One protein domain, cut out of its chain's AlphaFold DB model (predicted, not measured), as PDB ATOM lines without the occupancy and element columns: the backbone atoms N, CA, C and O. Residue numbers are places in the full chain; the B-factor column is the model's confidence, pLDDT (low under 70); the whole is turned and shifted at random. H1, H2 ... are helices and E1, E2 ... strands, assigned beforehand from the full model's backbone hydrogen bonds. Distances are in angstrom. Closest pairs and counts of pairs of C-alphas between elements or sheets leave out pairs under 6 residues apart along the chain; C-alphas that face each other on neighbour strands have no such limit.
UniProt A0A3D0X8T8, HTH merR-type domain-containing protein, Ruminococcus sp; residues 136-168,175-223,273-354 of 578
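What this domain is: This is residues 136 to 168, 175 to 223 and 273 to 354 of the 578 residues of the protein "HTH merR-type domain-containing protein" of Ruminococcus sp (UniProt A0A3D0X8T8). A long two-stranded hairpin, E1 and E2, with the longest helix, H1, running alongside it, makes one end of the model. The short helix H2 lies in the middle, with H1, E3, E4, E6 and the small hairpin E8 and E9 round it, and H4 lies far out at the other end. The printed part has 164 residues with four named helices and nine named strands, in the order E1 E2 H1 E3 E4 E5 H2 E6 H3 H4 E7 E8 E9. Its class is mixed; the two-stranded sheets E1 E2, E4 E5 and E8 E9 are antiparallel, and E6 E7 is parallel. The whole is compact, with a radius of gyration of the C-alphas of 16.4 A and spans of 52 by 40 by 28 A.

Where its parts are: E1, residues 139 to 146, is 23.0 A long and begins at C-alpha 139 (-1.797, -6.044, 21.239). E2, residues 151 to 159, is 24.5 A long. H1, residues 176 to 193, is 25.6 A long, and E3, residues 197 to 204, 20.4 A. E4 is residues 210 to 212, E5 276 to 278, H2 280 to 288, E6 295 to 297, H3 298 to 304, H4 316 to 321, E7 331 to 333 and E8 338 to 342. E9, residues 345 to 348, ends at C-alpha 348 (-3.353, 12.749, 12.106).

How they stand to each other: In the hairpin E1 and E2, N 142 and O 156 are 2.8 A apart. The closest C-alphas of E1 and H1, those of Ile 140 and Val 183, are 7.5 A apart. H1, with residues 176 to 184 alone, touches H2 at a steep tilt of 52 degrees, the same way; the C-alphas of His 180 and Val 284 come closest, 5.8 A. E3 pairs with no named strand, but its closest C-alpha to E9 is that of Ile 200, 4.7 A from Val 347's. In the hairpin E8 and E9, N 342 and O 345 are 2.9 A apart; between E4 and E5, N 210 and O 278 are 2.8 A apart. E6, H3 H4, E7 is a strand-helix-strand unit, two parallel neighbour strands with helices between, its crossover right-handed; N 296 and O 331 are 2.8 A apart. H4 is apart from H3 and H2. Every O i to N i+4 pair is within hydrogen-bond range in H1, H2 and H4; H3 has 1 of 3, and 2 of 4 O i to N i+3 pairs.

The domain as a whole: The C-alphas farthest apart, those of Asn 149 and Lys 321, are 53.2 A apart. Residues 169 to 174 and 224 to 272 are not printed; the C-alpha gaps across these cuts are 16.7 A and 16.9 A. H3 to H4 is a long link. No printed residue is under 70 in pLDDT.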
ATOM      1  N   GLY A 136      -1.039  -0.848  21.559       93.50
ATOM      2  CA  GLY A 136      -0.942  -1.290  22.947       93.50
ATOM      3  C   GLY A 136       0.350  -2.056  23.258       93.50
ATOM      4  O   GLY A 136       1.125  -2.445  22.381       93.50
ATOM      5  N   THR A 137       0.595  -2.321  24.544       89.38
ATOM      6  CA  THR A 137       1.778  -3.081  24.991       89.38
ATOM      7  C   THR A 137       1.742  -4.539  24.539       89.38
ATOM      8  O   THR A 137       2.759  -5.078  24.111       89.38
ATOM      9  N   THR A 138       0.580  -5.187  24.627       85.12
ATOM     10  CA  THR A 138       0.404  -6.616  24.319       85.12
ATOM     11  C   THR A 138      -0.251  -6.865  22.971       85.12
ATOM     12  O   THR A 138      -0.049  -7.918  22.379       85.12
ATOM     13  N   SER A 139      -1.031  -5.911  22.474       88.38
ATOM     14  CA  SER A 139      -1.797  -6.044  21.239       88.38
ATOM     15  C   SER A 139      -1.711  -4.776  20.407       88.38
ATOM     16  O   SER A 139      -1.517  -3.689  20.942       88.38
ATOM     17  N   ILE A 140      -1.865  -4.939  19.098       91.81
ATOM     18  CA  ILE A 140      -2.099  -3.852  18.153       91.81
ATOM     19  C   ILE A 140      -3.519  -4.045  17.633       91.81
ATOM     20  O   ILE A 140      -3.805  -5.078  17.020       91.81
ATOM     21  N   SER A 141      -4.395  -3.082  17.891       93.12
ATOM     22  CA  SER A 141      -5.783  -3.100  17.431       93.12
ATOM     23  C   SER A 141      -5.981  -2.084  16.312       93.12
ATOM     24  O   SER A 141      -5.305  -1.058  16.266       93.12
ATOM     25  N   ALA A 142      -6.901  -2.361  15.396       95.81
ATOM     26  CA  ALA A 142      -7.351  -1.396  14.406       95.81
ATOM     27  C   ALA A 142      -8.854  -1.525  14.183       95.81
ATOM     28  O   ALA A 142      -9.389  -2.632  14.168       95.81
ATOM     29  N   VAL A 143      -9.531  -0.399  13.989       96.44
ATOM     30  CA  VAL A 143     -10.976  -0.344  13.769       96.44
ATOM     31  C   VAL A 143     -11.250   0.510  12.543       96.44
ATOM     32  O   VAL A 143     -10.715   1.612  12.420       96.44
ATOM     33  N   VAL A 144     -12.086  -0.005  11.644       95.69
ATOM     34  CA  VAL A 144     -12.680   0.776  10.556       95.69
ATOM     35  C   VAL A 144     -14.073   1.181  11.009       95.69
ATOM     36  O   VAL A 144     -14.907   0.318  11.285       95.69
ATOM     37  N   ILE A 145     -14.314   2.484  11.108       95.00
ATOM     38  CA  ILE A 145     -15.626   3.031  11.457       95.00
ATOM     39  C   ILE A 145     -16.253   3.717  10.252       95.00
ATOM     40  O   ILE A 145     -15.553   4.329   9.447       95.00
ATOM     41  N   ASP A 146     -17.573   3.642  10.170       91.88
ATOM     42  CA  ASP A 146     -18.398   4.443   9.276       91.88
ATOM     43  C   ASP A 146     -19.077   5.524  10.121       91.88
ATOM     44  O   ASP A 146     -19.941   5.234  10.957       91.88
ATOM     45  N   ILE A 147     -18.622   6.767   9.965       89.19
ATOM     46  CA  ILE A 147     -19.056   7.862  10.836       89.19
ATOM     47  C   ILE A 147     -20.489   8.314  10.527       89.19
ATOM     48  O   ILE A 147     -21.201   8.732  11.440       89.19
ATOM     49  N   GLU A 148     -20.931   8.183   9.272       85.56
ATOM     50  CA  GLU A 148     -22.284   8.534   8.834       85.56
ATOM     51  C   GLU A 148     -23.306   7.512   9.339       85.56
ATOM     52  O   GLU A 148     -24.300   7.882   9.972       85.56
ATOM     53  N   ASN A 149     -23.024   6.221   9.141       85.00
ATOM     54  CA  ASN A 149     -23.910   5.144   9.588       85.00
ATOM     55  C   ASN A 149     -23.770   4.818  11.083       85.00
ATOM     56  O   ASN A 149     -24.585   4.072  11.628       85.00
ATOM     57  N   LYS A 150     -22.767   5.389  11.762       88.56
ATOM     58  CA  LYS A 150     -22.444   5.147  13.179       88.56
ATOM     59  C   LYS A 150     -22.191   3.673  13.493       88.56
ATOM     60  O   LYS A 150     -22.663   3.145  14.502       88.56
ATOM     61  N   THR A 151     -21.453   2.999  12.617       85.75
ATOM     62  CA  THR A 151     -21.147   1.572  12.747       85.75
ATOM     63  C   THR A 151     -19.646   1.323  12.835       85.75
ATOM     64  O   THR A 151     -18.835   1.994  12.198       85.75
ATOM     65  N   ASN A 152     -19.267   0.316  13.627       87.50
ATOM     66  CA  ASN A 152     -17.961  -0.318  13.467       87.50
ATOM     67  C   ASN A 152     -18.091  -1.303  12.313       87.50
ATOM     68  O   ASN A 152     -18.828  -2.281  12.435       87.50
ATOM     69  N   VAL A 153     -17.403  -1.022  11.214       87.88
ATOM     70  CA  VAL A 153     -17.415  -1.872  10.025       87.88
ATOM     71  C   VAL A 153     -16.598  -3.122  10.302       87.88
ATOM     72  O   VAL A 153     -17.110  -4.222  10.169       87.88
ATOM     73  N   GLU A 154     -15.362  -2.947  10.771       87.69
ATOM     74  CA  GLU A 154     -14.447  -4.062  10.995       87.69
ATOM     75  C   GLU A 154     -13.499  -3.776  12.164       87.69
ATOM     76  O   GLU A 154     -13.162  -2.624  12.453       87.69
ATOM     77  N   THR A 155     -13.051  -4.826  12.851       88.75
ATOM     78  CA  THR A 155     -12.066  -4.739  13.936       88.75
ATOM     79  C   THR A 155     -11.000  -5.809  13.760       88.75
ATOM     80  O   THR A 155     -11.301  -6.987  13.584       88.75
ATOM     81  N   TYR A 156      -9.745  -5.394  13.864       87.19
ATOM     82  CA  TYR A 156      -8.571  -6.246  13.770       87.19
ATOM     83  C   TYR A 156      -7.796  -6.178  15.077       87.19
ATOM     84  O   TYR A 156      -7.601  -5.099  15.628       87.19
ATOM     85  N   THR A 157      -7.288  -7.319  15.535       84.31
ATOM     86  CA  THR A 157      -6.391  -7.381  16.690       84.31
ATOM     87  C   THR A 157      -5.252  -8.337  16.382       84.31
ATOM     88  O   THR A 157      -5.468  -9.500  16.042       84.31
ATOM     89  N   LEU A 158      -4.027  -7.840  16.508       80.06
ATOM     90  CA  LEU A 158      -2.795  -8.600  16.360       80.06
ATOM     91  C   LEU A 158      -2.082  -8.675  17.709       80.06
ATOM     92  O   LEU A 158      -2.106  -7.724  18.488       80.06
ATOM     93  N   ASP A 159      -1.379  -9.777  17.963       80.81
ATOM     94  CA  ASP A 159      -0.396  -9.818  19.046       80.81
ATOM     95  C   ASP A 159       0.750  -8.847  18.716       80.81
ATOM     96  O   ASP A 159       1.325  -8.903  17.621       80.81
ATOM     97  N   ASN A 160       1.094  -7.956  19.652       84.81
ATOM     98  CA  ASN A 160       2.225  -7.049  19.490       84.81
ATOM     99  C   ASN A 160       3.538  -7.860  19.441       84.81
ATOM    100  O   ASN A 160       4.334  -7.693  18.514       84.81
ATOM    101  N   ALA A 161       3.729  -8.823  20.350       87.19
ATOM    102  CA  ALA A 161       4.889  -9.727  20.421       87.19
ATOM    103  C   ALA A 161       6.273  -9.068  20.199       87.19
ATOM    104  O   ALA A 161       7.195  -9.712  19.699       87.19
ATOM    105  N   ALA A 162       6.431  -7.787  20.545       93.44
ATOM    106  CA  ALA A 162       7.672  -7.042  20.341       93.44
ATOM    107  C   ALA A 162       8.593  -7.036  21.572       93.44
ATOM    108  O   ALA A 162       9.650  -6.416  21.522       93.44
ATOM    109  N   GLY A 163       8.207  -7.699  22.668       94.69
ATOM    110  CA  GLY A 163       8.960  -7.704  23.926       94.69
ATOM    111  C   GLY A 163      10.387  -8.237  23.783       94.69
ATOM    112  O   GLY A 163      10.614  -9.299  23.200       94.69
ATOM    113  N   ILE A 164      11.345  -7.515  24.360       95.38
ATOM    114  CA  ILE A 164      12.752  -7.905  24.448       95.38
ATOM    115  C   ILE A 164      12.990  -8.512  25.829       95.38
ATOM    116  O   ILE A 164      12.625  -7.941  26.855       95.38
ATOM    117  N   LYS A 165      13.598  -9.701  25.867       91.62
ATOM    118  CA  LYS A 165      13.963 -10.345  27.133       91.62
ATOM    119  C   LYS A 165      15.171  -9.631  27.733       91.62
ATOM    120  O   LYS A 165      16.238  -9.652  27.127       91.62
ATOM    121  N   SER A 166      15.005  -9.073  28.927       88.62
ATOM    122  CA  SER A 166      16.102  -8.523  29.724       88.62
ATOM    123  C   SER A 166      16.513  -9.483  30.841       88.62
ATOM    124  O   SER A 166      15.699 -10.263  31.341       88.62
ATOM    125  N   SER A 167      17.787  -9.428  31.229       85.44
ATOM    126  CA  SER A 167      18.298 -10.067  32.445       85.44
ATOM    127  C   SER A 167      17.966  -9.265  33.708       85.44
ATOM    128  O   SER A 167      17.904  -9.850  34.788       85.44
ATOM    129  N   SER A 168      17.733  -7.951  33.585       88.94
ATOM    130  CA  SER A 168      17.291  -7.105  34.695       88.94
ATOM    131  C   SER A 168      15.768  -7.180  34.846       88.94
ATOM    132  O   SER A 168      15.053  -6.934  33.872       88.94
ATOM    133  N   ASN A 175      10.945  -4.089  20.681       98.19
ATOM    134  CA  ASN A 175      11.580  -3.789  19.405       98.19
ATOM    135  C   ASN A 175      10.658  -2.890  18.552       98.19
ATOM    136  O   ASN A 175       9.655  -3.383  18.024       98.19
ATOM    137  N   PRO A 176      10.996  -1.603  18.343       97.94
ATOM    138  CA  PRO A 176      10.125  -0.672  17.626       97.94
ATOM    139  C   PRO A 176       9.990  -1.005  16.137       97.94
ATOM    140  O   PRO A 176       8.983  -0.655  15.527       97.94
ATOM    141  N   ARG A 177      10.956  -1.720  15.539       95.69
ATOM    142  CA  ARG A 177      10.889  -2.141  14.129       95.69
ATOM    143  C   ARG A 177       9.842  -3.232  13.918       95.69
ATOM    144  O   ARG A 177       9.110  -3.177  12.940       95.69
ATOM    145  N   ILE A 178       9.709  -4.169  14.864       95.06
ATOM    146  CA  ILE A 178       8.647  -5.193  14.821       95.06
ATOM    147  C   ILE A 178       7.267  -4.530  14.888       95.06
ATOM    148  O   ILE A 178       6.376  -4.896  14.121       95.06
ATOM    149  N   ILE A 179       7.103  -3.550  15.781       97.50
ATOM    150  CA  ILE A 179       5.853  -2.794  15.930       97.50
ATOM    151  C   ILE A 179       5.540  -2.041  14.638       97.50
ATOM    152  O   ILE A 179       4.458  -2.209  14.079       97.50
ATOM    153  N   HIS A 180       6.507  -1.272  14.133       96.81
ATOM    154  CA  HIS A 180       6.403  -0.558  12.865       96.81
ATOM    155  C   HIS A 180       5.962  -1.480  11.725       96.81
ATOM    156  O   HIS A 180       4.930  -1.234  11.107       96.81
ATOM    157  N   ASP A 181       6.680  -2.577  11.486       91.38
ATOM    158  CA  ASP A 181       6.400  -3.466  10.357       91.38
ATOM    159  C   ASP A 181       5.000  -4.084  10.444       91.38
ATOM    160  O   ASP A 181       4.339  -4.265   9.420       91.38
ATOM    161  N   LYS A 182       4.531  -4.399  11.658       92.75
ATOM    162  CA  LYS A 182       3.169  -4.894  11.884       92.75
ATOM    163  C   LYS A 182       2.123  -3.830  11.585       92.75
ATOM    164  O   LYS A 182       1.170  -4.129  10.869       92.75
ATOM    165  N   VAL A 183       2.303  -2.607  12.087       96.06
ATOM    166  CA  VAL A 183       1.339  -1.522  11.865       96.06
ATOM    167  C   VAL A 183       1.281  -1.131  10.391       96.06
ATOM    168  O   VAL A 183       0.184  -1.027   9.854       96.06
ATOM    169  N   ILE A 184       2.421  -0.995   9.704       94.12
ATOM    170  CA  ILE A 184       2.441  -0.674   8.267       94.12
ATOM    171  C   ILE A 184       1.736  -1.765   7.454       94.12
ATOM    172  O   ILE A 184       0.916  -1.446   6.599       94.12
ATOM    173  N   LYS A 185       2.002  -3.050   7.730       90.56
ATOM    174  CA  LYS A 185       1.325  -4.161   7.037       90.56
ATOM    175  C   LYS A 185      -0.178  -4.190   7.309       90.56
ATOM    176  O   LYS A 185      -0.945  -4.477   6.395       90.56
ATOM    177  N   LEU A 186      -0.594  -3.906   8.542       89.50
ATOM    178  CA  LEU A 186      -2.007  -3.846   8.911       89.50
ATOM    179  C   LEU A 186      -2.709  -2.666   8.229       89.50
ATOM    180  O   LEU A 186      -3.761  -2.852   7.627       89.50
ATOM    181  N   ALA A 187      -2.104  -1.476   8.258       94.25
ATOM    182  CA  ALA A 187      -2.620  -0.296   7.571       94.25
ATOM    183  C   ALA A 187      -2.717  -0.528   6.055       94.25
ATOM    184  O   ALA A 187      -3.747  -0.228   5.464       94.25
ATOM    185  N   GLU A 188      -1.694  -1.126   5.439       90.62
ATOM    186  CA  GLU A 188      -1.683  -1.496   4.018       90.62
ATOM    187  C   GLU A 188      -2.835  -2.441   3.657       90.62
ATOM    188  O   GLU A 188      -3.547  -2.209   2.677       90.62
ATOM    189  N   LEU A 189      -3.029  -3.495   4.461       86.19
ATOM    190  CA  LEU A 189      -4.101  -4.473   4.285       86.19
ATOM    191  C   LEU A 189      -5.477  -3.800   4.352       86.19
ATOM    192  O   LEU A 189      -6.300  -3.995   3.459       86.19
ATOM    193  N   ILE A 190      -5.707  -2.993   5.388       89.56
ATOM    194  CA  ILE A 190      -6.994  -2.338   5.631       89.56
ATOM    195  C   ILE A 190      -7.271  -1.283   4.557       89.56
ATOM    196  O   ILE A 190      -8.334  -1.301   3.948       89.56
ATOM    197  N   VAL A 191      -6.315  -0.403   4.260       89.19
ATOM    198  CA  VAL A 191      -6.481   0.643   3.236       89.19
ATOM    199  C   VAL A 191      -6.748   0.047   1.855       89.19
ATOM    200  O   VAL A 191      -7.540   0.593   1.092       89.19
ATOM    201  N   THR A 192      -6.127  -1.088   1.532       80.56
ATOM    202  CA  THR A 192      -6.384  -1.788   0.265       80.56
ATOM    203  C   THR A 192      -7.768  -2.449   0.247       80.56
ATOM    204  O   THR A 192      -8.417  -2.452  -0.796       80.56
ATOM    205  N   GLY A 193      -8.230  -2.983   1.383       78.56
ATOM    206  CA  GLY A 193      -9.566  -3.577   1.521       78.56
ATOM    207  C   GLY A 193     -10.707  -2.553   1.578       78.56
ATOM    208  O   GLY A 193     -11.821  -2.865   1.169       78.56
ATOM    209  N   TYR A 194     -10.422  -1.328   2.029       85.25
ATOM    210  CA  TYR A 194     -11.396  -0.256   2.238       85.25
ATOM    211  C   TYR A 194     -10.942   1.045   1.547       85.25
ATOM    212  O   TYR A 194     -10.501   1.986   2.213       85.25
ATOM    213  N   PRO A 195     -11.073   1.155   0.210       75.25
ATOM    214  CA  PRO A 195     -10.602   2.319  -0.552       75.25
ATOM    215  C   PRO A 195     -11.327   3.639  -0.213       75.25
ATOM    216  O   PRO A 195     -10.890   4.703  -0.646       75.25
ATOM    217  N   GLY A 196     -12.416   3.586   0.565       83.12
ATOM    218  CA  GLY A 196     -13.187   4.740   1.038       83.12
ATOM    219  C   GLY A 196     -12.629   5.443   2.282       83.12
ATOM    220  O   GLY A 196     -13.215   6.435   2.709       83.12
ATOM    221  N   ILE A 197     -11.520   4.968   2.869       94.81
ATOM    222  CA  ILE A 197     -10.952   5.574   4.085       94.81
ATOM    223  C   ILE A 197     -10.517   7.025   3.828       94.81
ATOM    224  O   ILE A 197      -9.673   7.307   2.976       94.81
ATOM    225  N   LYS A 198     -11.085   7.952   4.604       97.31
ATOM    226  CA  LYS A 198     -10.858   9.402   4.518       97.31
ATOM    227  C   LYS A 198      -9.806   9.924   5.487       97.31
ATOM    228  O   LYS A 198      -9.255  10.988   5.230       97.31
ATOM    229  N   ALA A 199      -9.527   9.206   6.571       98.38
ATOM    230  CA  ALA A 199      -8.494   9.578   7.532       98.38
ATOM    231  C   ALA A 199      -7.979   8.360   8.312       98.38
ATOM    232  O   ALA A 199      -8.689   7.360   8.465       98.38
ATOM    233  N   ILE A 200      -6.742   8.465   8.798       98.81
ATOM    234  CA  ILE A 200      -6.098   7.484   9.675       98.81
ATOM    235  C   ILE A 200      -5.691   8.183  10.973       98.81
ATOM    236  O   ILE A 200      -4.944   9.164  10.957       98.81
ATOM    237  N   GLY A 201      -6.155   7.652  12.096       98.75
ATOM    238  CA  GLY A 201      -5.749   8.051  13.435       98.75
ATOM    239  C   GLY A 201      -4.930   6.969  14.111       98.75
ATOM    240  O   GLY A 201      -5.184   5.778  13.925       98.75
ATOM    241  N   VAL A 202      -3.960   7.381  14.923       98.81
ATOM    242  CA  VAL A 202      -3.104   6.460  15.672       98.81
ATOM    243  C   VAL A 202      -3.077   6.858  17.144       98.81
ATOM    244  O   VAL A 202      -2.970   8.032  17.495       98.81
ATOM    245  N   THR A 203      -3.171   5.860  18.007       98.81
ATOM    246  CA  THR A 203      -2.965   5.958  19.447       98.81
ATOM    247  C   THR A 203      -2.126   4.774  19.930       98.81
ATOM    248  O   THR A 203      -1.702   3.936  19.129       98.81
ATOM    249  N   GLY A 204      -1.817   4.718  21.218       97.25
ATOM    250  CA  GLY A 204      -0.966   3.679  21.769       97.25
ATOM    251  C   GLY A 204      -0.430   3.979  23.157       97.25
ATOM    252  O   GLY A 204      -0.709   5.016  23.768       97.25
ATOM    253  N   GLN A 205       0.381   3.031  23.629       95.50
ATOM    254  CA  GLN A 205       0.989   3.067  24.952       95.50
ATOM    255  C   GLN A 205       1.764   4.376  25.188       95.50
ATOM    256  O   GLN A 205       2.696   4.721  24.456       95.50
ATOM    257  N   MET A 206       1.372   5.098  26.237       95.25
ATOM    258  CA  MET A 206       1.976   6.376  26.629       95.25
ATOM    259  C   MET A 206       3.286   6.193  27.419       95.25
ATOM    260  O   MET A 206       3.695   5.073  27.732       95.25
ATOM    261  N   HIS A 207       3.917   7.316  27.789       95.56
ATOM    262  CA  HIS A 207       5.091   7.453  28.667       95.56
ATOM    263  C   HIS A 207       6.437   6.966  28.107       95.56
ATOM    264  O   HIS A 207       7.441   7.652  28.298       95.56
ATOM    265  N   GLY A 208       6.460   5.816  27.430       97.00
ATOM    266  CA  GLY A 208       7.683   5.201  26.913       97.00
ATOM    267  C   GLY A 208       8.323   5.970  25.754       97.00
ATOM    268  O   GLY A 208       7.642   6.703  25.035       97.00
ATOM    269  N   ILE A 209       9.631   5.774  25.553       98.50
ATOM    270  CA  ILE A 209      10.414   6.481  24.528       98.50
ATOM    271  C   ILE A 209      11.193   5.544  23.602       98.50
ATOM    272  O   ILE A 209      11.716   4.508  24.020       98.50
ATOM    273  N   VAL A 210      11.301   5.958  22.341       98.62
ATOM    274  CA  VAL A 210      12.221   5.438  21.323       98.62
ATOM    275  C   VAL A 210      13.158   6.575  20.930       98.62
ATOM    276  O   VAL A 210      12.682   7.647  20.546       98.62
ATOM    277  N   TYR A 211      14.473   6.357  20.993       98.75
ATOM    278  CA  TYR A 211      15.438   7.298  20.427       98.75
ATOM    279  C   TYR A 211      15.465   7.184  18.906       98.75
ATOM    280  O   TYR A 211      15.458   6.078  18.350       98.75
ATOM    281  N   ILE A 212      15.548   8.334  18.244       98.50
ATOM    282  CA  ILE A 212      15.614   8.453  16.789       98.50
ATOM    283  C   ILE A 212      16.847   9.248  16.364       98.50
ATOM    284  O   ILE A 212      17.297  10.129  17.099       98.50
ATOM    285  N   ASP A 213      17.387   8.946  15.188       97.94
ATOM    286  CA  ASP A 213      18.453   9.736  14.562       97.94
ATOM    287  C   ASP A 213      17.908  10.908  13.720       97.94
ATOM    288  O   ASP A 213      16.701  11.145  13.649       97.94
ATOM    289  N   GLU A 214      18.799  11.661  13.065       96.31
ATOM    290  CA  GLU A 214      18.437  12.784  12.179       96.31
ATOM    291  C   GLU A 214      17.604  12.364  10.954       96.31
ATOM    292  O   GLU A 214      16.971  13.204  10.312       96.31
ATOM    293  N   LYS A 215      17.591  11.068  10.617       96.12
ATOM    294  CA  LYS A 215      16.770  10.477   9.548       96.12
ATOM    295  C   LYS A 215      15.464   9.898  10.101       96.12
ATOM    296  O   LYS A 215      14.729   9.212   9.386       96.12
ATOM    297  N   GLY A 216      15.166  10.149  11.375       95.56
ATOM    298  CA  GLY A 216      13.996   9.637  12.069       95.56
ATOM    299  C   GLY A 216      14.002   8.116  12.231       95.56
ATOM    300  O   GLY A 216      12.945   7.535  12.465       95.56
ATOM    301  N   ASP A 217      15.116   7.414  12.024       97.50
ATOM    302  CA  ASP A 217      15.193   5.964  12.213       97.50
ATOM    303  C   ASP A 217      15.351   5.623  13.693       97.50
ATOM    304  O   ASP A 217      16.082   6.287  14.423       97.50
ATOM    305  N   ALA A 218      14.666   4.569  14.150       98.19
ATOM    306  CA  ALA A 218      14.815   4.098  15.521       98.19
ATOM    307  C   ALA A 218      16.234   3.548  15.753       98.19
ATOM    308  O   ALA A 218      16.654   2.577  15.101       98.19
ATOM    309  N   VAL A 219      16.931   4.145  16.722       98.31
ATOM    310  CA  VAL A 219      18.307   3.804  17.129       98.31
ATOM    311  C   VAL A 219      18.390   3.200  18.533       98.31
ATOM    312  O   VAL A 219      19.477   2.922  19.029       98.31
ATOM    313  N   SER A 220      17.243   2.935  19.159       98.31
ATOM    314  CA  SER A 220      17.135   2.177  20.407       98.31
ATOM    315  C   SER A 220      15.920   1.246  20.395       98.31
ATOM    316  O   SER A 220      15.013   1.419  19.574       98.31
ATOM    317  N   PRO A 221      15.843   0.286  21.330       98.38
ATOM    318  CA  PRO A 221      14.565  -0.270  21.757       98.38
ATOM    319  C   PRO A 221      13.582   0.820  22.213       98.38
ATOM    320  O   PRO A 221      13.991   1.908  22.627       98.38
ATOM    321  N   LEU A 222      12.289   0.497  22.181       98.56
ATOM    322  CA  LEU A 222      11.275   1.206  22.955       98.56
ATOM    323  C   LEU A 222      11.457   0.819  24.419       98.56
ATOM    324  O   LEU A 222      11.266  -0.348  24.753       98.56
ATOM    325  N   VAL A 223      11.766   1.781  25.281       98.50
ATOM    326  CA  VAL A 223      11.671   1.597  26.735       98.50
ATOM    327  C   VAL A 223      10.241   1.936  27.149       98.50
ATOM    328  O   VAL A 223       9.791   3.058  26.914       98.50
ATOM    329  N   SER A 273      24.178   8.100  18.034       97.44
ATOM    330  CA  SER A 273      23.419   8.597  16.884       97.44
ATOM    331  C   SER A 273      22.049   9.175  17.253       97.44
ATOM    332  O   SER A 273      21.308   9.567  16.354       97.44
ATOM    333  N   ALA A 274      21.662   9.173  18.534       98.00
ATOM    334  CA  ALA A 274      20.381   9.719  18.960       98.00
ATOM    335  C   ALA A 274      20.370  11.237  18.761       98.00
ATOM    336  O   ALA A 274      21.165  11.965  19.348       98.00
ATOM    337  N   TYR A 275      19.439  11.701  17.936       97.31
ATOM    338  CA  TYR A 275      19.160  13.113  17.711       97.31
ATOM    339  C   TYR A 275      18.004  13.598  18.590       97.31
ATOM    340  O   TYR A 275      18.046  14.713  19.100       97.31
ATOM    341  N   SER A 276      16.968  12.774  18.768       97.94
ATOM    342  CA  SER A 276      15.765  13.089  19.550       97.94
ATOM    343  C   SER A 276      15.115  11.806  20.094       97.94
ATOM    344  O   SER A 276      15.654  10.707  19.929       97.94
ATOM    345  N   PHE A 277      13.947  11.920  20.729       98.25
ATOM    346  CA  PHE A 277      13.092  10.793  21.101       98.25
ATOM    347  C   PHE A 277      11.614  11.103  20.855       98.25
ATOM    348  O   PHE A 277      11.202  12.258  20.766       98.25
ATOM    349  N   CYS A 278      10.800  10.054  20.780       98.50
ATOM    350  CA  CYS A 278       9.343  10.152  20.713       98.50
ATOM    351  C   CYS A 278       8.683   8.889  21.279       98.50
ATOM    352  O   CYS A 278       9.374   7.933  21.640       98.50
ATOM    353  N   SER A 279       7.351   8.879  21.374       98.50
ATOM    354  CA  SER A 279       6.615   7.660  21.718       98.50
ATOM    355  C   SER A 279       6.558   6.699  20.519       98.50
ATOM    356  O   SER A 279       6.826   7.076  19.376       98.50
ATOM    357  N   ILE A 280       6.170   5.443  20.753       98.50
ATOM    358  CA  ILE A 280       6.084   4.450  19.673       98.50
ATOM    359  C   ILE A 280       5.038   4.801  18.607       98.50
ATOM    360  O   ILE A 280       5.263   4.567  17.422       98.50
ATOM    361  N   MET A 281       3.910   5.384  19.007       98.38
ATOM    362  CA  MET A 281       2.856   5.801  18.078       98.38
ATOM    363  C   MET A 281       3.253   7.036  17.269       98.38
ATOM    364  O   MET A 281       2.982   7.068  16.072       98.38
ATOM    365  N   ASP A 282       3.980   7.989  17.864       98.62
ATOM    366  CA  ASP A 282       4.547   9.125  17.125       98.62
ATOM    367  C   ASP A 282       5.596   8.652  16.110       98.62
ATOM    368  O   ASP A 282       5.590   9.092  14.961       98.62
ATOM    369  N   TYR A 283       6.456   7.700  16.499       98.62
ATOM    370  CA  TYR A 283       7.414   7.063  15.590       98.62
ATOM    371  C   TYR A 283       6.705   6.405  14.398       98.62
ATOM    372  O   TYR A 283       7.106   6.591  13.249       98.62
ATOM    373  N   VAL A 284       5.623   5.662  14.646       98.31
ATOM    374  CA  VAL A 284       4.854   5.010  13.579       98.31
ATOM    375  C   VAL A 284       4.135   6.024  12.688       98.31
ATOM    376  O   VAL A 284       4.181   5.866  11.470       98.31
ATOM    377  N   VAL A 285       3.533   7.083  13.242       98.56
ATOM    378  CA  VAL A 285       2.933   8.171  12.444       98.56
ATOM    379  C   VAL A 285       3.987   8.844  11.570       98.56
ATOM    380  O   VAL A 285       3.766   9.026  10.372       98.56
ATOM    381  N   MET A 286       5.159   9.150  12.128       97.44
ATOM    382  CA  MET A 286       6.286   9.727  11.395       97.44
ATOM    383  C   MET A 286       6.703   8.830  10.217       97.44
ATOM    384  O   MET A 286       6.881   9.321   9.104       97.44
ATOM    385  N   LYS A 287       6.773   7.506  10.416       97.06
ATOM    386  CA  LYS A 287       7.098   6.552   9.342       97.06
ATOM    387  C   LYS A 287       5.981   6.382   8.312       97.06
ATOM    388  O   LYS A 287       6.271   6.390   7.121       97.06
ATOM    389  N   LEU A 288       4.715   6.309   8.732       96.56
ATOM    390  CA  LEU A 288       3.553   6.279   7.828       96.56
ATOM    391  C   LEU A 288       3.513   7.498   6.899       96.56
ATOM    392  O   LEU A 288       3.086   7.393   5.750       96.56
ATOM    393  N   THR A 289       3.957   8.647   7.403       97.25
ATOM    394  CA  THR A 289       3.893   9.937   6.707       97.25
ATOM    395  C   THR A 289       5.203  10.343   6.031       97.25
ATOM    396  O   THR A 289       5.259  11.414   5.428       97.25
ATOM    397  N   ASN A 290       6.232   9.485   6.068       95.56
ATOM    398  CA  ASN A 290       7.581   9.747   5.548       95.56
ATOM    399  C   ASN A 290       8.212  11.044   6.088       95.56
ATOM    400  O   ASN A 290       8.911  11.752   5.362       95.56
ATOM    401  N   GLN A 291       7.959  11.358   7.355       94.88
ATOM    402  CA  GLN A 291       8.578  12.476   8.055       94.88
ATOM    403  C   GLN A 291       9.869  12.024   8.753       94.88
ATOM    404  O   GLN A 291      10.068  10.840   9.027       94.88
ATOM    405  N   TYR A 292      10.749  12.979   9.056       93.56
ATOM    406  CA  TYR A 292      12.015  12.727   9.763       93.56
ATOM    407  C   TYR A 292      12.016  13.250  11.202       93.56
ATOM    408  O   TYR A 292      12.872  12.872  11.999       93.56
ATOM    409  N   ARG A 293      11.058  14.120  11.536       93.06
ATOM    410  CA  ARG A 293      10.921  14.749  12.847       93.06
ATOM    411  C   ARG A 293       9.511  14.490  13.387       93.06
ATOM    412  O   ARG A 293       8.548  14.722  12.654       93.06
ATOM    413  N   PRO A 294       9.373  14.001  14.628       90.12
ATOM    414  CA  PRO A 294       8.072  13.731  15.214       90.12
ATOM    415  C   PRO A 294       7.404  15.044  15.637       90.12
ATOM    416  O   PRO A 294       8.029  15.887  16.282       90.12
ATOM    417  N   LEU A 295       6.122  15.182  15.300       97.19
ATOM    418  CA  LEU A 295       5.235  16.194  15.864       97.19
ATOM    419  C   LEU A 295       4.324  15.506  16.881       97.19
ATOM    420  O   LEU A 295       3.473  14.701  16.504       97.19
ATOM    421  N   ILE A 296       4.535  15.808  18.158       98.06
ATOM    422  CA  ILE A 296       3.920  15.093  19.273       98.06
ATOM    423  C   ILE A 296       2.732  15.892  19.798       98.06
ATOM    424  O   ILE A 296       2.858  17.057  20.176       98.06
ATOM    425  N   HIS A 297       1.562  15.267  19.874       98.38
ATOM    426  CA  HIS A 297       0.413  15.936  20.467       98.38
ATOM    427  C   HIS A 297       0.603  16.121  21.988       98.38
ATOM    428  O   HIS A 297       1.153  15.251  22.669       98.38
ATOM    429  N   VAL A 298       0.109  17.219  22.573       97.31
ATOM    430  CA  VAL A 298       0.262  17.528  24.016       97.31
ATOM    431  C   VAL A 298      -0.287  16.444  24.946       97.31
ATOM    432  O   VAL A 298       0.199  16.282  26.066       97.31
ATOM    433  N   SER A 299      -1.268  15.669  24.473       96.56
ATOM    434  CA  SER A 299      -1.805  14.502  25.188       96.56
ATOM    435  C   SER A 299      -0.742  13.433  25.458       96.56
ATOM    436  O   SER A 299      -0.844  12.709  26.447       96.56
ATOM    437  N   VAL A 300       0.290  13.373  24.618       97.69
ATOM    438  CA  VAL A 300       1.431  12.458  24.698       97.69
ATOM    439  C   VAL A 300       2.632  13.146  25.329       97.69
ATOM    440  O   VAL A 300       3.238  12.584  26.239       97.69
ATOM    441  N   ALA A 301       2.950  14.372  24.899       97.31
ATOM    442  CA  ALA A 301       4.125  15.108  25.371       97.31
ATOM    443  C   ALA A 301       4.119  15.286  26.898       97.31
ATOM    444  O   ALA A 301       5.139  15.063  27.551       97.31
ATOM    445  N   ALA A 302       2.951  15.579  27.482       95.25
ATOM    446  CA  ALA A 302       2.788  15.682  28.931       95.25
ATOM    447  C   ALA A 302       3.144  14.385  29.680       95.25
ATOM    448  O   ALA A 302       3.594  14.422  30.824       95.25
ATOM    449  N   SER A 303       2.979  13.235  29.023       94.62
ATOM    450  CA  SER A 303       3.221  11.913  29.604       94.62
ATOM    451  C   SER A 303       4.706  11.565  29.755       94.62
ATOM    452  O   SER A 303       5.027  10.633  30.491       94.62
ATOM    453  N   PHE A 304       5.610  12.315  29.109       97.12
ATOM    454  CA  PHE A 304       7.056  12.138  29.271       97.12
ATOM    455  C   PHE A 304       7.589  12.704  30.592       97.12
ATOM    456  O   PHE A 304       8.714  12.383  30.976       97.12
ATOM    457  N   GLY A 305       6.795  13.508  31.307       94.69
ATOM    458  CA  GLY A 305       7.254  14.299  32.449       94.69
ATOM    459  C   GLY A 305       7.947  15.589  32.009       94.69
ATOM    460  O   GLY A 305       8.033  15.868  30.819       94.69
ATOM    461  N   LEU A 306       8.395  16.401  32.976       95.62
ATOM    462  CA  LEU A 306       9.047  17.705  32.735       95.62
ATOM    463  C   LEU A 306       8.358  18.536  31.633       95.62
ATOM    464  O   LEU A 306       8.999  19.107  30.755       95.62
ATOM    465  N   PHE A 307       7.029  18.573  31.675       94.94
ATOM    466  CA  PHE A 307       6.176  19.277  30.727       94.94
ATOM    467  C   PHE A 307       5.208  20.154  31.515       94.94
ATOM    468  O   PHE A 307       4.555  19.686  32.450       94.94
ATOM    469  N   ASP A 308       5.129  21.429  31.156       92.00
ATOM    470  CA  ASP A 308       4.217  22.375  31.784       92.00
ATOM    471  C   ASP A 308       2.876  22.352  31.043       92.00
ATOM    472  O   ASP A 308       2.769  22.716  29.874       92.00
ATOM    473  N   THR A 309       1.831  21.902  31.734       88.44
ATOM    474  CA  THR A 309       0.475  21.766  31.185       88.44
ATOM    475  C   THR A 309      -0.268  23.094  31.035       88.44
ATOM    476  O   THR A 309      -1.323  23.113  30.402       88.44
ATOM    477  N   LYS A 310       0.261  24.195  31.581       85.56
ATOM    478  CA  LYS A 310      -0.272  25.552  31.392       85.56
ATOM    479  C   LYS A 310       0.325  26.215  30.161       85.56
ATOM    480  O   LYS A 310      -0.402  26.855  29.415       85.56
ATOM    481  N   THR A 311       1.637  26.081  29.954       90.88
ATOM    482  CA  THR A 311       2.309  26.641  28.766       90.88
ATOM    483  C   THR A 311       2.342  25.672  27.587       90.88
ATOM    484  O   THR A 311       2.759  26.064  26.502       90.88
ATOM    485  N   LEU A 312       1.916  24.421  27.797       92.75
ATOM    486  CA  LEU A 312       1.902  23.339  26.813       92.75
ATOM    487  C   LEU A 312       3.279  23.104  26.169       92.75
ATOM    488  O   LEU A 312       3.399  22.874  24.968       92.75
ATOM    489  N   SER A 313       4.334  23.140  26.987       95.62
ATOM    490  CA  SER A 313       5.720  23.017  26.529       95.62
ATOM    491  C   SER A 313       6.599  22.243  27.509       95.62
ATOM    492  O   SER A 313       6.370  22.266  28.717       95.62
ATOM    493  N   PHE A 314       7.673  21.630  27.008       97.31
ATOM    494  CA  PHE A 314       8.708  21.039  27.858       97.31
ATOM    495  C   PHE A 314       9.398  22.087  28.748       97.31
ATOM    496  O   PHE A 314       9.706  23.195  28.301       97.31
ATOM    497  N   ASP A 315       9.675  21.714  29.997       96.56
ATOM    498  CA  ASP A 315      10.390  22.516  30.991       96.56
ATOM    499  C   ASP A 315      11.897  22.496  30.693       96.56
ATOM    500  O   ASP A 315      12.678  21.725  31.258       96.56
ATOM    501  N   LYS A 316      12.301  23.351  29.748       96.38
ATOM    502  CA  LYS A 316      13.688  23.455  29.276       96.38
ATOM    503  C   LYS A 316      14.672  23.812  30.391       96.38
ATOM    504  O   LYS A 316      15.823  23.395  30.324       96.38
ATOM    505  N   GLU A 317      14.238  24.565  31.403       96.75
ATOM    506  CA  GLU A 317      15.096  24.943  32.528       96.75
ATOM    507  C   GLU A 317      15.456  23.713  33.368       96.75
ATOM    508  O   GLU A 317      16.631  23.478  33.652       96.75
ATOM    509  N   SER A 318      14.458  22.901  33.721       97.12
ATOM    510  CA  SER A 318      14.665  21.647  34.449       97.12
ATOM    511  C   SER A 318      15.513  20.648  33.656       97.12
ATOM    512  O   SER A 318      16.410  20.023  34.220       97.12
ATOM    513  N   ILE A 319      15.266  20.530  32.347       97.50
ATOM    514  CA  ILE A 319      16.020  19.649  31.440       97.50
ATOM    515  C   ILE A 319      17.503  20.048  31.398       97.50
ATOM    516  O   ILE A 319      18.368  19.191  31.572       97.50
ATOM    517  N   LEU A 320      17.798  21.345  31.259       97.56
ATOM    518  CA  LEU A 320      19.165  21.871  31.254       97.56
ATOM    519  C   LEU A 320      19.875  21.660  32.601       97.56
ATOM    520  O   LEU A 320      21.028  21.240  32.630       97.56
ATOM    521  N   LYS A 321      19.197  21.899  33.734       97.56
ATOM    522  CA  LYS A 321      19.773  21.680  35.079       97.56
ATOM    523  C   LYS A 321      20.194  20.229  35.326       97.56
ATOM    524  O   LYS A 321      21.100  19.991  36.119       97.56
ATOM    525  N   LEU A 322      19.524  19.281  34.677       97.00
ATOM    526  CA  LEU A 322      19.810  17.847  34.758       97.00
ATOM    527  C   LEU A 322      20.800  17.367  33.680       97.00
ATOM    528  O   LEU A 322      21.125  16.182  33.660       97.00
ATOM    529  N   GLY A 323      21.270  18.255  32.794       97.06
ATOM    530  CA  GLY A 323      22.198  17.925  31.705       97.06
ATOM    531  C   GLY A 323      21.586  17.090  30.576       97.06
ATOM    532  O   GLY A 323      22.312  16.418  29.853       97.06
ATOM    533  N   MET A 324      20.256  17.096  30.439       97.06
ATOM    534  CA  MET A 324      19.508  16.311  29.444       97.06
ATOM    535  C   MET A 324      19.304  17.046  28.107       97.06
ATOM    536  O   MET A 324      18.467  16.666  27.293       97.06
ATOM    537  N   ASP A 325      20.032  18.136  27.873       94.12
ATOM    538  CA  ASP A 325      20.004  18.926  26.638       94.12
ATOM    539  C   ASP A 325      20.952  18.383  25.551       94.12
ATOM    540  O   ASP A 325      21.169  19.024  24.524       94.12
ATOM    541  N   ASN A 326      21.478  17.166  25.739       91.75
ATOM    542  CA  ASN A 326      22.355  16.475  24.792       91.75
ATOM    543  C   ASN A 326      21.635  15.962  23.529       91.75
ATOM    544  O   ASN A 326      22.297  15.494  22.604       91.75
ATOM    545  N   ILE A 327      20.304  16.042  23.487       95.00
ATOM    546  CA  ILE A 327      19.467  15.692  22.334       95.00
ATOM    547  C   ILE A 327      18.394  16.760  22.097       95.00
ATOM    548  O   ILE A 327      17.975  17.475  23.009       95.00
ATOM    549  N   ALA A 328      17.914  16.865  20.860       96.44
ATOM    550  CA  ALA A 328      16.845  17.782  20.499       96.44
ATOM    551  C   ALA A 328      15.502  17.324  21.088       96.44
ATOM    552  O   ALA A 328      15.096  16.170  20.937       96.44
ATOM    553  N   LEU A 329      14.768  18.253  21.702       96.69
ATOM    554  CA  LEU A 329      13.396  17.997  22.139       96.69
ATOM    555  C   LEU A 329      12.454  17.888  20.930       96.69
ATOM    556  O   LEU A 329      12.636  18.637  19.961       96.69
ATOM    557  N   PRO A 330      11.451  16.992  20.979       95.50
ATOM    558  CA  PRO A 330      10.470  16.870  19.911       95.50
ATOM    559  C   PRO A 330       9.566  18.108  19.839       95.50
ATOM    560  O   PRO A 330       9.368  18.812  20.835       95.50
ATOM    561  N   ASP A 331       9.000  18.364  18.659       95.50
ATOM    562  CA  ASP A 331       8.035  19.450  18.479       95.50
ATOM    563  C   ASP A 331       6.671  19.032  19.031       95.50
ATOM    564  O   ASP A 331       6.323  17.847  19.018       95.50
ATOM    565  N   VAL A 332       5.891  20.003  19.512       97.00
ATOM    566  CA  VAL A 332       4.598  19.747  20.156       97.00
ATOM    567  C   VAL A 332       3.462  20.551  19.534       97.00
ATOM    568  O   VAL A 332       3.669  21.673  19.076       97.00
ATOM    569  N   THR A 333       2.257  19.981  19.536       96.44
ATOM    570  CA  THR A 333       1.013  20.642  19.104       96.44
ATOM    571  C   THR A 333      -0.163  20.226  19.984       96.44
ATOM    572  O   THR A 333      -0.209  19.096  20.467       96.44
ATOM    573  N   ASP A 334      -1.124  21.117  20.201       95.38
ATOM    574  CA  ASP A 334      -2.401  20.838  20.872       95.38
ATOM    575  C   ASP A 334      -3.602  20.818  19.913       95.38
ATOM    576  O   ASP A 334      -4.760  20.788  20.346       95.38
ATOM    577  N   GLU A 335      -3.321  20.836  18.609       96.06
ATOM    578  CA  GLU A 335      -4.314  20.869  17.547       96.06
ATOM    579  C   GLU A 335      -4.693  19.468  17.046       96.06
ATOM    580  O   GLU A 335      -3.911  18.513  17.073       96.06
ATOM    581  N   PHE A 336      -5.893  19.372  16.465       97.44
ATOM    582  CA  PHE A 336      -6.286  18.261  15.599       97.44
ATOM    583  C   PHE A 336      -5.537  18.374  14.263       97.44
ATOM    584  O   PHE A 336      -6.070  18.883  13.279       97.44
ATOM    585  N   PHE A 337      -4.273  17.955  14.249       97.38
ATOM    586  CA  PHE A 337      -3.352  18.228  13.146       97.38
ATOM    587  C   PHE A 337      -3.123  17.009  12.242       97.38
ATOM    588  O   PHE A 337      -3.031  15.879  12.723       97.38
ATOM    589  N   ILE A 338      -2.975  17.234  10.930       98.44
ATOM    590  CA  ILE A 338      -2.568  16.210   9.955       98.44
ATOM    591  C   ILE A 338      -1.043  16.189   9.837       98.44
ATOM    592  O   ILE A 338      -0.444  17.098   9.271       98.44
ATOM    593  N   ALA A 339      -0.414  15.127  10.345       97.81
ATOM    594  CA  ALA A 339       1.038  14.938  10.306       97.81
ATOM    595  C   ALA A 339       1.567  14.678   8.882       97.81
ATOM    596  O   ALA A 339       2.717  14.976   8.557       97.81
ATOM    597  N   GLY A 340       0.726  14.122   8.009       98.06
ATOM    598  CA  GLY A 340       1.052  13.880   6.611       98.06
ATOM    599  C   GLY A 340       0.056  12.932   5.964       98.06
ATOM    600  O   GLY A 340      -1.102  12.875   6.367       98.06
ATOM    601  N   ASN A 341       0.493  12.191   4.945       97.94
ATOM    602  CA  ASN A 341      -0.388  11.301   4.192       97.94
ATOM    603  C   ASN A 341       0.226   9.913   4.007       97.94
ATOM    604  O   ASN A 341       1.404   9.799   3.671       97.94
ATOM    605  N   TYR A 342      -0.610   8.881   4.094       97.12
ATOM    606  CA  TYR A 342      -0.293   7.516   3.688       97.12
ATOM    607  C   TYR A 342      -1.140   7.157   2.466       97.12
ATOM    608  O   TYR A 342      -2.363   7.155   2.534       97.12
ATOM    609  N   LYS A 343      -0.512   6.924   1.306       92.88
ATOM    610  CA  LYS A 343      -1.219   6.677   0.029       92.88
ATOM    611  C   LYS A 343      -2.319   7.707  -0.303       92.88
ATOM    612  O   LYS A 343      -3.360   7.356  -0.848       92.88
ATOM    613  N   LYS A 344      -2.051   8.992  -0.031       94.94
ATOM    614  CA  LYS A 344      -2.980  10.143  -0.167       94.94
ATOM    615  C   LYS A 344      -4.087  10.228   0.892       94.94
ATOM    616  O   LYS A 344      -4.900  11.143   0.813       94.94
ATOM    617  N   ILE A 345      -4.111   9.322   1.864       97.69
ATOM    618  CA  ILE A 345      -5.034   9.379   2.995       97.69
ATOM    619  C   ILE A 345      -4.376  10.205   4.108       97.69
ATOM    620  O   ILE A 345      -3.264   9.857   4.518       97.69
ATOM    621  N   PRO A 346      -5.022  11.276   4.596       98.44
ATOM    622  CA  PRO A 346      -4.541  12.054   5.731       98.44
ATOM    623  C   PRO A 346      -4.311  11.187   6.973       98.44
ATOM    624  O   PRO A 346      -5.169  10.390   7.354       98.44
ATOM    625  N   VAL A 347      -3.164  11.373   7.623       98.81
ATOM    626  CA  VAL A 347      -2.811  10.742   8.900       98.81
ATOM    627  C   VAL A 347      -2.680  11.841   9.944       98.81
ATOM    628  O   VAL A 347      -1.882  12.767   9.764       98.81
ATOM    629  N   SER A 348      -3.461  11.772  11.021       98.69
ATOM    630  CA  SER A 348      -3.353  12.749  12.106       98.69
ATOM    631  C   SER A 348      -2.082  12.542  12.930       98.69
ATOM    632  O   SER A 348      -1.491  11.459  12.923       98.69
ATOM    633  N   VAL A 349      -1.678  13.560  13.691       98.56
ATOM    634  CA  VAL A 349      -0.773  13.346  14.833       98.56
ATOM    635  C   VAL A 349      -1.362  12.285  15.766       98.56
ATOM    636  O   VAL A 349      -2.589  12.127  15.844       98.56
ATOM    637  N   ALA A 350      -0.495  11.535  16.445       98.50
ATOM    638  CA  ALA A 350      -0.944  10.524  17.388       98.50
ATOM    639  C   ALA A 350      -1.441  11.165  18.689       98.50
ATOM    640  O   ALA A 350      -0.969  12.227  19.093       98.50
ATOM    641  N   ILE A 351      -2.368  10.494  19.372       98.31
ATOM    642  CA  ILE A 351      -2.863  10.906  20.693       98.31
ATOM    643  C   ILE A 351      -2.673   9.799  21.728       98.31
ATOM    644  O   ILE A 351      -2.646   8.621  21.383       98.31
ATOM    645  N   GLY A 352      -2.565  10.169  23.006       97.69
ATOM    646  CA  GLY A 352      -2.437   9.210  24.108       97.69
ATOM    647  C   GLY A 352      -3.625   8.248  24.225       97.69
ATOM    648  O   GLY A 352      -4.768   8.652  23.998       97.69
ATOM    649  N   ASP A 353      -3.360   6.990  24.593       96.31
ATOM    650  CA  ASP A 353      -4.369   5.920  24.696       96.31
ATOM    651  C   ASP A 353      -5.535   6.252  25.638       96.31
ATOM    652  O   ASP A 353      -6.690   5.937  25.343       96.31
ATOM    653  N   ASN A 354      -5.272   6.934  26.753       95.38
ATOM    654  CA  ASN A 354      -6.298   7.349  27.700       95.38
ATOM    655  C   ASN A 354      -7.197   8.450  27.120       95.38
ATOM    656  O   ASN A 354      -8.417   8.384  27.269       95.38
TER     657      ASN A 354